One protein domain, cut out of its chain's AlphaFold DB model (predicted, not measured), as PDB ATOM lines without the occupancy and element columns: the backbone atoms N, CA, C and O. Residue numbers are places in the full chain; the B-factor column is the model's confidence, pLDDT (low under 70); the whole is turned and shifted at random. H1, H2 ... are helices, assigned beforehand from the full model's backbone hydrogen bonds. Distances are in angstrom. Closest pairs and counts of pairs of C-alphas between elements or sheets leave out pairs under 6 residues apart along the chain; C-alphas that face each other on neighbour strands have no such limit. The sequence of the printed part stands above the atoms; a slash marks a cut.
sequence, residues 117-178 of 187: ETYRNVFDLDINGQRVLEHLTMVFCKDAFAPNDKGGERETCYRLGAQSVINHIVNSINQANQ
ATOM      1  N   GLU A 117     -32.321  16.135  22.760       88.88
ATOM      2  CA  GLU A 117     -32.611  15.949  24.190       88.88
ATOM      3  C   GLU A 117     -33.727  16.868  24.694       88.88
ATOM      4  O   GLU A 117     -34.610  16.443  25.436       88.88
ATOM      5  N   THR A 118     -33.752  18.121  24.234       91.12
ATOM      6  CA  THR A 118     -34.839  19.060  24.548       91.12
ATOM      7  C   THR A 118     -36.187  18.533  24.048       91.12
ATOM      8  O   THR A 118     -37.175  18.597  24.778       91.12
ATOM      9  N   TYR A 119     -36.236  17.968  22.836       92.62
ATOM     10  CA  TYR A 119     -37.463  17.369  22.304       92.62
ATOM     11  C   TYR A 119     -37.901  16.146  23.110       92.62
ATOM     12  O   TYR A 119     -39.083  16.043  23.425       92.62
ATOM     13  N   ARG A 120     -36.973  15.261  23.503       92.62
ATOM     14  CA  ARG A 120     -37.285  14.120  24.379       92.62
ATOM     15  C   ARG A 120     -37.846  14.581  25.723       92.62
ATOM     16  O   ARG A 120     -38.896  14.114  26.152       92.62
ATOM     17  N   ASN A 121     -37.190  15.542  26.366       92.31
ATOM     18  CA  ASN A 121     -37.609  16.028  27.679       92.31
ATOM     19  C   ASN A 121     -39.015  16.641  27.653       92.31
ATOM     20  O   ASN A 121     -39.786  16.433  28.583       92.31
ATOM     21  N   VAL A 122     -39.356  17.370  26.589       93.75
ATOM     22  CA  VAL A 122     -40.668  18.016  26.467       93.75
ATOM     23  C   VAL A 122     -41.741  17.048  25.981       93.75
ATOM     24  O   VAL A 122     -42.830  17.052  26.528       93.75
ATOM     25  N   PHE A 123     -41.483  16.236  24.956       94.44
ATOM     26  CA  PHE A 123     -42.535  15.467  24.281       94.44
ATOM     27  C   PHE A 123     -42.596  13.984  24.666       94.44
ATOM     28  O   PHE A 123     -43.628  13.366  24.431       94.44
ATOM     29  N   ASP A 124     -41.532  13.420  25.246       90.88
ATOM     30  CA  ASP A 124     -41.468  12.011  25.668       90.88
ATOM     31  C   ASP A 124     -41.581  11.869  27.197       90.88
ATOM     32  O   ASP A 124     -42.278  10.985  27.683       90.88
ATOM     33  N   LEU A 125     -40.959  12.767  27.977       91.06
ATOM     34  CA  LEU A 125     -40.974  12.690  29.450       91.06
ATOM     35  C   LEU A 125     -42.133  13.455  30.117       91.06
ATOM     36  O   LEU A 125     -42.595  13.037  31.180       91.06
ATOM     37  N   ASP A 126     -42.607  14.561  29.534       94.25
ATOM     38  CA  ASP A 126     -43.730  15.342  30.075       94.25
ATOM     39  C   ASP A 126     -45.074  14.880  29.483       94.25
ATOM     40  O   ASP A 126     -45.294  14.881  28.270       94.25
ATOM     41  N   ILE A 127     -46.016  14.545  30.368       93.38
ATOM     42  CA  ILE A 127     -47.386  14.126  30.035       93.38
ATOM     43  C   ILE A 127     -48.111  15.192  29.203       93.38
ATOM     44  O   ILE A 127     -48.879  14.864  28.296       93.38
ATOM     45  N   ASN A 128     -47.897  16.479  29.496       94.50
ATOM     46  CA  ASN A 128     -48.538  17.550  28.734       94.50
ATOM     47  C   ASN A 128     -47.981  17.626  27.311       94.50
ATOM     48  O   ASN A 128     -48.747  17.823  26.368       94.50
ATOM     49  N   GLY A 129     -46.676  17.418  27.142       93.38
ATOM     50  CA  GLY A 129     -46.059  17.371  25.822       93.38
ATOM     51  C   GLY A 129     -46.519  16.170  25.004       93.38
ATOM     52  O   GLY A 129     -46.843  16.346  23.832       93.38
ATOM     53  N   GLN A 130     -46.669  14.993  25.618       93.88
ATOM     54  CA  GLN A 130     -47.245  13.819  24.949       93.88
ATOM     55  C   GLN A 130     -48.659  14.102  24.416       93.88
ATOM     56  O   GLN A 130     -48.939  13.849  23.245       93.88
ATOM     57  N   ARG A 131     -49.535  14.710  25.233       94.88
ATOM     58  CA  ARG A 131     -50.898  15.103  24.813       94.88
ATOM     59  C   ARG A 131     -50.885  16.095  23.653       94.88
ATOM     60  O   ARG A 131     -51.710  16.002  22.745       94.88
ATOM     61  N   VAL A 132     -49.961  17.056  23.680       94.94
ATOM     62  CA  VAL A 132     -49.795  18.023  22.589       94.94
ATOM     63  C   VAL A 132     -49.313  17.324  21.320       94.94
ATOM     64  O   VAL A 132     -49.870  17.580  20.256       94.94
ATOM     65  N   LEU A 133     -48.327  16.427  21.410       94.50
ATOM     66  CA  LEU A 133     -47.818  15.681  20.258       94.50
ATOM     67  C   LEU A 133     -48.897  14.783  19.641       94.50
ATOM     68  O   LEU A 133     -49.038  14.749  18.418       94.50
ATOM     69  N   GLU A 134     -49.693  14.108  20.469       94.88
ATOM     70  CA  GLU A 134     -50.834  13.305  20.027       94.88
ATOM     71  C   GLU A 134     -51.861  14.169  19.281       94.88
ATOM     72  O   GLU A 134     -52.230  13.861  18.145       94.88
ATOM     73  N   HIS A 135     -52.252  15.309  19.859       95.62
ATOM     74  CA  HIS A 135     -53.175  16.241  19.214       95.62
ATOM     75  C   HIS A 135     -52.620  16.785  17.887       95.62
ATOM     76  O   HIS A 135     -53.324  16.804  16.877       95.62
ATOM     77  N   LEU A 136     -51.346  17.184  17.848       94.00
ATOM     78  CA  LEU A 136     -50.691  17.647  16.623       94.00
ATOM     79  C   LEU A 136     -50.654  16.555  15.547       94.00
ATOM     80  O   LEU A 136     -50.897  16.841  14.375       94.00
ATOM     81  N   THR A 137     -50.415  15.306  15.942       93.06
ATOM     82  CA  THR A 137     -50.450  14.155  15.035       93.06
ATOM     83  C   THR A 137     -51.848  13.978  14.441       93.06
ATOM     84  O   THR A 137     -51.978  13.851  13.227       93.06
ATOM     85  N   MET A 138     -52.911  14.072  15.245       92.31
ATOM     86  CA  MET A 138     -54.291  13.991  14.742       92.31
ATOM     87  C   MET A 138     -54.647  15.129  13.768       92.31
ATOM     88  O   MET A 138     -55.391  14.927  12.805       92.31
ATOM     89  N   VAL A 139     -54.134  16.338  14.009       91.44
ATOM     90  CA  VAL A 139     -54.452  17.517  13.189       91.44
ATOM     91  C   VAL A 139     -53.670  17.529  11.874       91.44
ATOM     92  O   VAL A 139     -54.247  17.861  10.835       91.44
ATOM     93  N   PHE A 140     -52.383  17.174  11.907       91.12
ATOM     94  CA  PHE A 140     -51.454  17.400  10.795       91.12
ATOM     95  C   PHE A 140     -51.007  16.131  10.064       91.12
ATOM     96  O   PHE A 140     -50.660  16.220   8.889       91.12
ATOM     97  N   CYS A 141     -51.082  14.951  10.684       88.12
ATOM     98  CA  CYS A 141     -50.762  13.672  10.037       88.12
ATOM     99  C   CYS A 141     -52.015  13.012   9.432       88.12
ATOM    100  O   CYS A 141     -52.277  11.831   9.649       88.12
ATOM    101  N   LYS A 142     -52.813  13.793   8.693       81.81
ATOM    102  CA  LYS A 142     -53.954  13.293   7.903       81.81
ATOM    103  C   LYS A 142     -53.463  12.637   6.607       81.81
ATOM    104  O   LYS A 142     -52.285  12.740   6.277       81.81
ATOM    105  N   ASP A 143     -54.370  12.022   5.844       84.69
ATOM    106  CA  ASP A 143     -54.045  11.407   4.551       84.69
ATOM    107  C   ASP A 143     -53.238  12.355   3.659       84.69
ATOM    108  O   ASP A 143     -53.708  13.440   3.286       84.69
ATOM    109  N   ALA A 144     -52.017  11.928   3.325       78.56
ATOM    110  CA  ALA A 144     -51.050  12.740   2.597       78.56
ATOM    111  C   ALA A 144     -51.591  13.178   1.232       78.56
ATOM    112  O   ALA A 144     -51.389  14.319   0.823       78.56
ATOM    113  N   PHE A 145     -52.324  12.292   0.556       82.69
ATOM    114  CA  PHE A 145     -52.848  12.519  -0.784       82.69
ATOM    115  C   PHE A 145     -54.295  13.006  -0.733       82.69
ATOM    116  O   PHE A 145     -55.174  12.339  -0.188       82.69
ATOM    117  N   ALA A 146     -54.548  14.174  -1.321       82.12
ATOM    118  CA  ALA A 146     -55.899  14.701  -1.464       82.12
ATOM    119  C   ALA A 146     -56.585  14.068  -2.695       82.12
ATOM    120  O   ALA A 146     -56.084  14.241  -3.811       82.12
ATOM    121  N   PRO A 147     -57.726  13.367  -2.534       73.75
ATOM    122  CA  PRO A 147     -58.460  12.775  -3.647       73.75
ATOM    123  C   PRO A 147     -59.255  13.868  -4.369       73.75
ATOM    124  O   PRO A 147     -60.440  14.063  -4.119       73.75
ATOM    125  N   ASN A 148     -58.590  14.640  -5.226       75.50
ATOM    126  CA  ASN A 148     -59.235  15.681  -6.022       75.50
ATOM    127  C   ASN A 148     -58.959  15.456  -7.511       75.50
ATOM    128  O   ASN A 148     -57.807  15.487  -7.948       75.50
ATOM    129  N   ASP A 149     -60.038  15.324  -8.287       66.06
ATOM    130  CA  ASP A 149     -60.061  15.053  -9.738       66.06
ATOM    131  C   ASP A 149     -59.370  16.143 -10.588       66.06
ATOM    132  O   ASP A 149     -59.137  15.976 -11.781       66.06
ATOM    133  N   LYS A 150     -59.036  17.290  -9.979       66.25
ATOM    134  CA  LYS A 150     -58.440  18.468 -10.635       66.25
ATOM    135  C   LYS A 150     -56.999  18.764 -10.200       66.25
ATOM    136  O   LYS A 150     -56.564  19.909 -10.282       66.25
ATOM    137  N   GLY A 151     -56.264  17.754  -9.734       61.75
ATOM    138  CA  GLY A 151     -54.852  17.907  -9.374       61.75
ATOM    139  C   GLY A 151     -54.666  18.413  -7.948       61.75
ATOM    140  O   GLY A 151     -54.130  19.497  -7.719       61.75
ATOM    141  N   GLY A 152     -55.066  17.593  -6.971       81.56
ATOM    142  CA  GLY A 152     -54.823  17.804  -5.535       81.56
ATOM    143  C   GLY A 152     -53.342  17.874  -5.119       81.56
ATOM    144  O   GLY A 152     -53.032  17.737  -3.939       81.56
ATOM    145  N   GLU A 153     -52.416  18.089  -6.054       84.00
ATOM    146  CA  GLU A 153     -50.967  18.153  -5.854       84.00
ATOM    147  C   GLU A 153     -50.580  19.262  -4.875       84.00
ATOM    148  O   GLU A 153     -49.797  19.031  -3.962       84.00
ATOM    149  N   ARG A 154     -51.178  20.458  -4.994       86.25
ATOM    150  CA  ARG A 154     -50.884  21.576  -4.077       86.25
ATOM    151  C   ARG A 154     -51.286  21.264  -2.641       86.25
ATOM    152  O   ARG A 154     -50.542  21.554  -1.709       86.25
ATOM    153  N   GLU A 155     -52.462  20.674  -2.475       86.88
ATOM    154  CA  GLU A 155     -52.968  20.282  -1.164       86.88
ATOM    155  C   GLU A 155     -52.150  19.123  -0.585       86.88
ATOM    156  O   GLU A 155     -51.799  19.145   0.589       86.88
ATOM    157  N   THR A 156     -51.752  18.170  -1.427       88.19
ATOM    158  CA  THR A 156     -50.847  17.070  -1.070       88.19
ATOM    159  C   THR A 156     -49.493  17.600  -0.598       88.19
ATOM    160  O   THR A 156     -49.032  17.235   0.480       88.19
ATOM    161  N   CYS A 157     -48.878  18.531  -1.335       88.56
ATOM    162  CA  CYS A 157     -47.623  19.172  -0.940       88.56
ATOM    163  C   CYS A 157     -47.750  19.914   0.396       88.56
ATOM    164  O   CYS A 157     -46.851  19.831   1.231       88.56
ATOM    165  N   TYR A 158     -48.867  20.611   0.623       90.12
ATOM    166  CA  TYR A 158     -49.135  21.273   1.899       90.12
ATOM    167  C   TYR A 158     -49.250  20.268   3.055       90.12
ATOM    168  O   TYR A 158     -48.605  20.451   4.088       90.12
ATOM    169  N   ARG A 159     -50.013  19.181   2.875       90.12
ATOM    170  CA  ARG A 159     -50.186  18.125   3.888       90.12
ATOM    171  C   ARG A 159     -48.871  17.408   4.198       90.12
ATOM    172  O   ARG A 159     -48.535  17.245   5.366       90.12
ATOM    173  N   LEU A 160     -48.086  17.070   3.173       90.25
ATOM    174  CA  LEU A 160     -46.746  16.495   3.332       90.25
ATOM    175  C   LEU A 160     -45.800  17.443   4.081       90.25
ATOM    176  O   LEU A 160     -45.056  17.011   4.960       90.25
ATOM    177  N   GLY A 161     -45.850  18.740   3.766       90.88
ATOM    178  CA  GLY A 161     -45.086  19.764   4.475       90.88
ATOM    179  C   GLY A 161     -45.462  19.848   5.956       90.88
ATOM    180  O   GLY A 161     -44.579  19.869   6.810       90.88
ATOM    181  N   ALA A 162     -46.760  19.825   6.270       91.06
ATOM    182  CA  ALA A 162     -47.247  19.821   7.647       91.06
ATOM    183  C   ALA A 162     -46.812  18.558   8.413       91.06
ATOM    184  O   ALA A 162     -46.320  18.653   9.539       91.06
ATOM    185  N   GLN A 163     -46.908  17.384   7.784       93.06
ATOM    186  CA  GLN A 163     -46.479  16.112   8.368       93.06
ATOM    187  C   GLN A 163     -44.960  16.062   8.617       93.06
ATOM    188  O   GLN A 163     -44.511  15.487   9.608       93.06
ATOM    189  N   SER A 164     -44.159  16.706   7.758       93.81
ATOM    190  CA  SER A 164     -42.697  16.779   7.899       93.81
ATOM    191  C   SER A 164     -42.259  17.365   9.249       93.81
ATOM    192  O   SER A 164     -41.288  16.897   9.844       93.81
ATOM    193  N   VAL A 165     -43.011  18.332   9.785       92.88
ATOM    194  CA  VAL A 165     -42.720  18.947  11.091       92.88
ATOM    195  C   VAL A 165     -42.898  17.945  12.232       92.88
ATOM    196  O   VAL A 165     -42.036  17.843  13.103       92.88
ATOM    197  N   ILE A 166     -43.979  17.165  12.213       93.62
ATOM    198  CA  ILE A 166     -44.232  16.139  13.236       93.62
ATOM    199  C   ILE A 166     -43.196  15.022  13.134       93.62
ATOM    200  O   ILE A 166     -42.626  14.610  14.144       93.62
ATOM    201  N   ASN A 167     -42.867  14.605  11.910       93.94
ATOM    202  CA  ASN A 167     -41.803  13.637  11.668       93.94
ATOM    203  C   ASN A 167     -40.450  14.133  12.199       93.94
ATOM    204  O   ASN A 167     -39.692  13.339  12.747       93.94
ATOM    205  N   HIS A 168     -40.142  15.430  12.082       94.69
ATOM    206  CA  HIS A 168     -38.923  16.002  12.653       94.69
ATOM    207  C   HIS A 168     -38.883  15.852  14.179       94.69
ATOM    208  O   HIS A 168     -37.883  15.365  14.700       94.69
ATOM    209  N   ILE A 169     -39.973  16.190  14.876       93.38
ATOM    210  CA  ILE A 169     -40.071  16.057  16.339       93.38
ATOM    211  C   ILE A 169     -39.863  14.598  16.761       93.38
ATOM    212  O   ILE A 169     -39.008  14.313  17.598       93.38
ATOM    213  N   VAL A 170     -40.587  13.668  16.135       93.69
ATOM    214  CA  VAL A 170     -40.482  12.230  16.429       93.69
ATOM    215  C   VAL A 170     -39.071  11.710  16.148       93.69
ATOM    216  O   VAL A 170     -38.503  10.983  16.960       93.69
ATOM    217  N   ASN A 171     -38.456  12.119  15.037       94.50
ATOM    218  CA  ASN A 171     -37.089  11.726  14.703       94.50
ATOM    219  C   ASN A 171     -36.063  12.282  15.698       94.50
ATOM    220  O   ASN A 171     -35.126  11.569  16.044       94.50
ATOM    221  N   SER A 172     -36.239  13.512  16.190       92.81
ATOM    222  CA  SER A 172     -35.385  14.087  17.235       92.81
ATOM    223  C   SER A 172     -35.510  13.336  18.563       92.81
ATOM    224  O   SER A 172     -34.491  13.051  19.187       92.81
ATOM    225  N   ILE A 173     -36.723  12.941  18.961       92.50
ATOM    226  CA  ILE A 173     -36.940  12.097  20.150       92.50
ATOM    227  C   ILE A 173     -36.256  10.738  19.961       92.50
ATOM    228  O   ILE A 173     -35.474  10.306  20.807       92.50
ATOM    229  N   ASN A 174     -36.482  10.091  18.816       93.00
ATOM    230  CA  ASN A 174     -35.871   8.803  18.498       93.00
ATOM    231  C   ASN A 174     -34.343   8.882  18.494       93.00
ATOM    232  O   ASN A 174     -33.691   7.963  18.976       93.00
ATOM    233  N   GLN A 175     -33.773   9.976  17.985       92.06
ATOM    234  CA  GLN A 175     -32.336  10.219  17.996       92.06
ATOM    235  C   GLN A 175     -31.794  10.338  19.426       92.06
ATOM    236  O   GLN A 175     -30.784   9.708  19.727       92.06
ATOM    237  N   ALA A 176     -32.473  11.075  20.310       90.69
ATOM    238  CA  ALA A 176     -32.097  11.186  21.724       90.69
ATOM    239  C   ALA A 176     -32.236   9.856  22.492       90.69
ATOM    240  O   ALA A 176     -31.532   9.616  23.469       90.69
ATOM    241  N   ASN A 177     -33.118   8.964  22.038       89.12
ATOM    242  CA  ASN A 177     -33.309   7.630  22.612       89.12
ATOM    243  C   ASN A 177     -32.295   6.584  22.107       89.12
ATOM    244  O   ASN A 177     -32.292   5.450  22.592       89.12
ATOM    245  N   GLN A 178     -31.412   6.925  21.161       90.00
ATOM    246  CA  GLN A 178     -30.369   6.002  20.711       90.00
ATOM    247  C   GLN A 178     -29.289   5.827  21.791       90.00
ATOM    248  O   GLN A 178     -28.774   6.817  22.308       90.00
TER     249      GLN A 178
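What this domain is: This is residues 117 to 178 of the 187 residues of an uncharacterized protein of Acinetobacter pittii (UniProt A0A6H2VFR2). A narrow helical hairpin, H2 and H3, has short H1 set across one end and the loop of residues 141 to 152 at the other. The 62 printed residues hold three named helices, H1, H2, H3 in order, and no named strand: all helix. The whole is loose, radius of gyration of the C-alphas 14.1 A, a rod spanning 44 by 21 by 12 A.

Where its parts are: Find C-alpha 117 at (-32.611, 15.949, 24.190), where H1, residues 117 to 125, begins. H2, residues 127 to 140, is 19.9 A long. H3, residues 153 to 176, runs 34.1 A to C-alpha 176 at (-32.097, 11.186, 21.724), with a kink of 26 degrees near residue 166.

How they stand to each other: H1 and H2 touch only at the corner, about perpendicular at 87 degrees; Phe 123 and Gly 129 have the closest C-alphas, 4.3 A. H1 touches residues 169 to 176 of H3, about perpendicular at 85 degrees; look at the closest C-alphas, Arg 120 and Ile 173, 4.7 A. The hairpin H2 and H3 touches through residues 159 to 166 of H3, at a shallow tilt of 23 degrees, opposite ways; its closest C-alphas are Phe 140 and Gln 163, 5.7 A. Every O i to N i+4 pair is within hydrogen-bond range in H2, 4 of 5 in H1 and 18 of 20 in H3.

The domain as a whole: The C-alphas farthest apart, Leu 125 and Lys 150, stand 44.1 A apart. The printed part has no cut; H2 to H3 is a long link, and pLDDT is under 70 at residues 149 to 151.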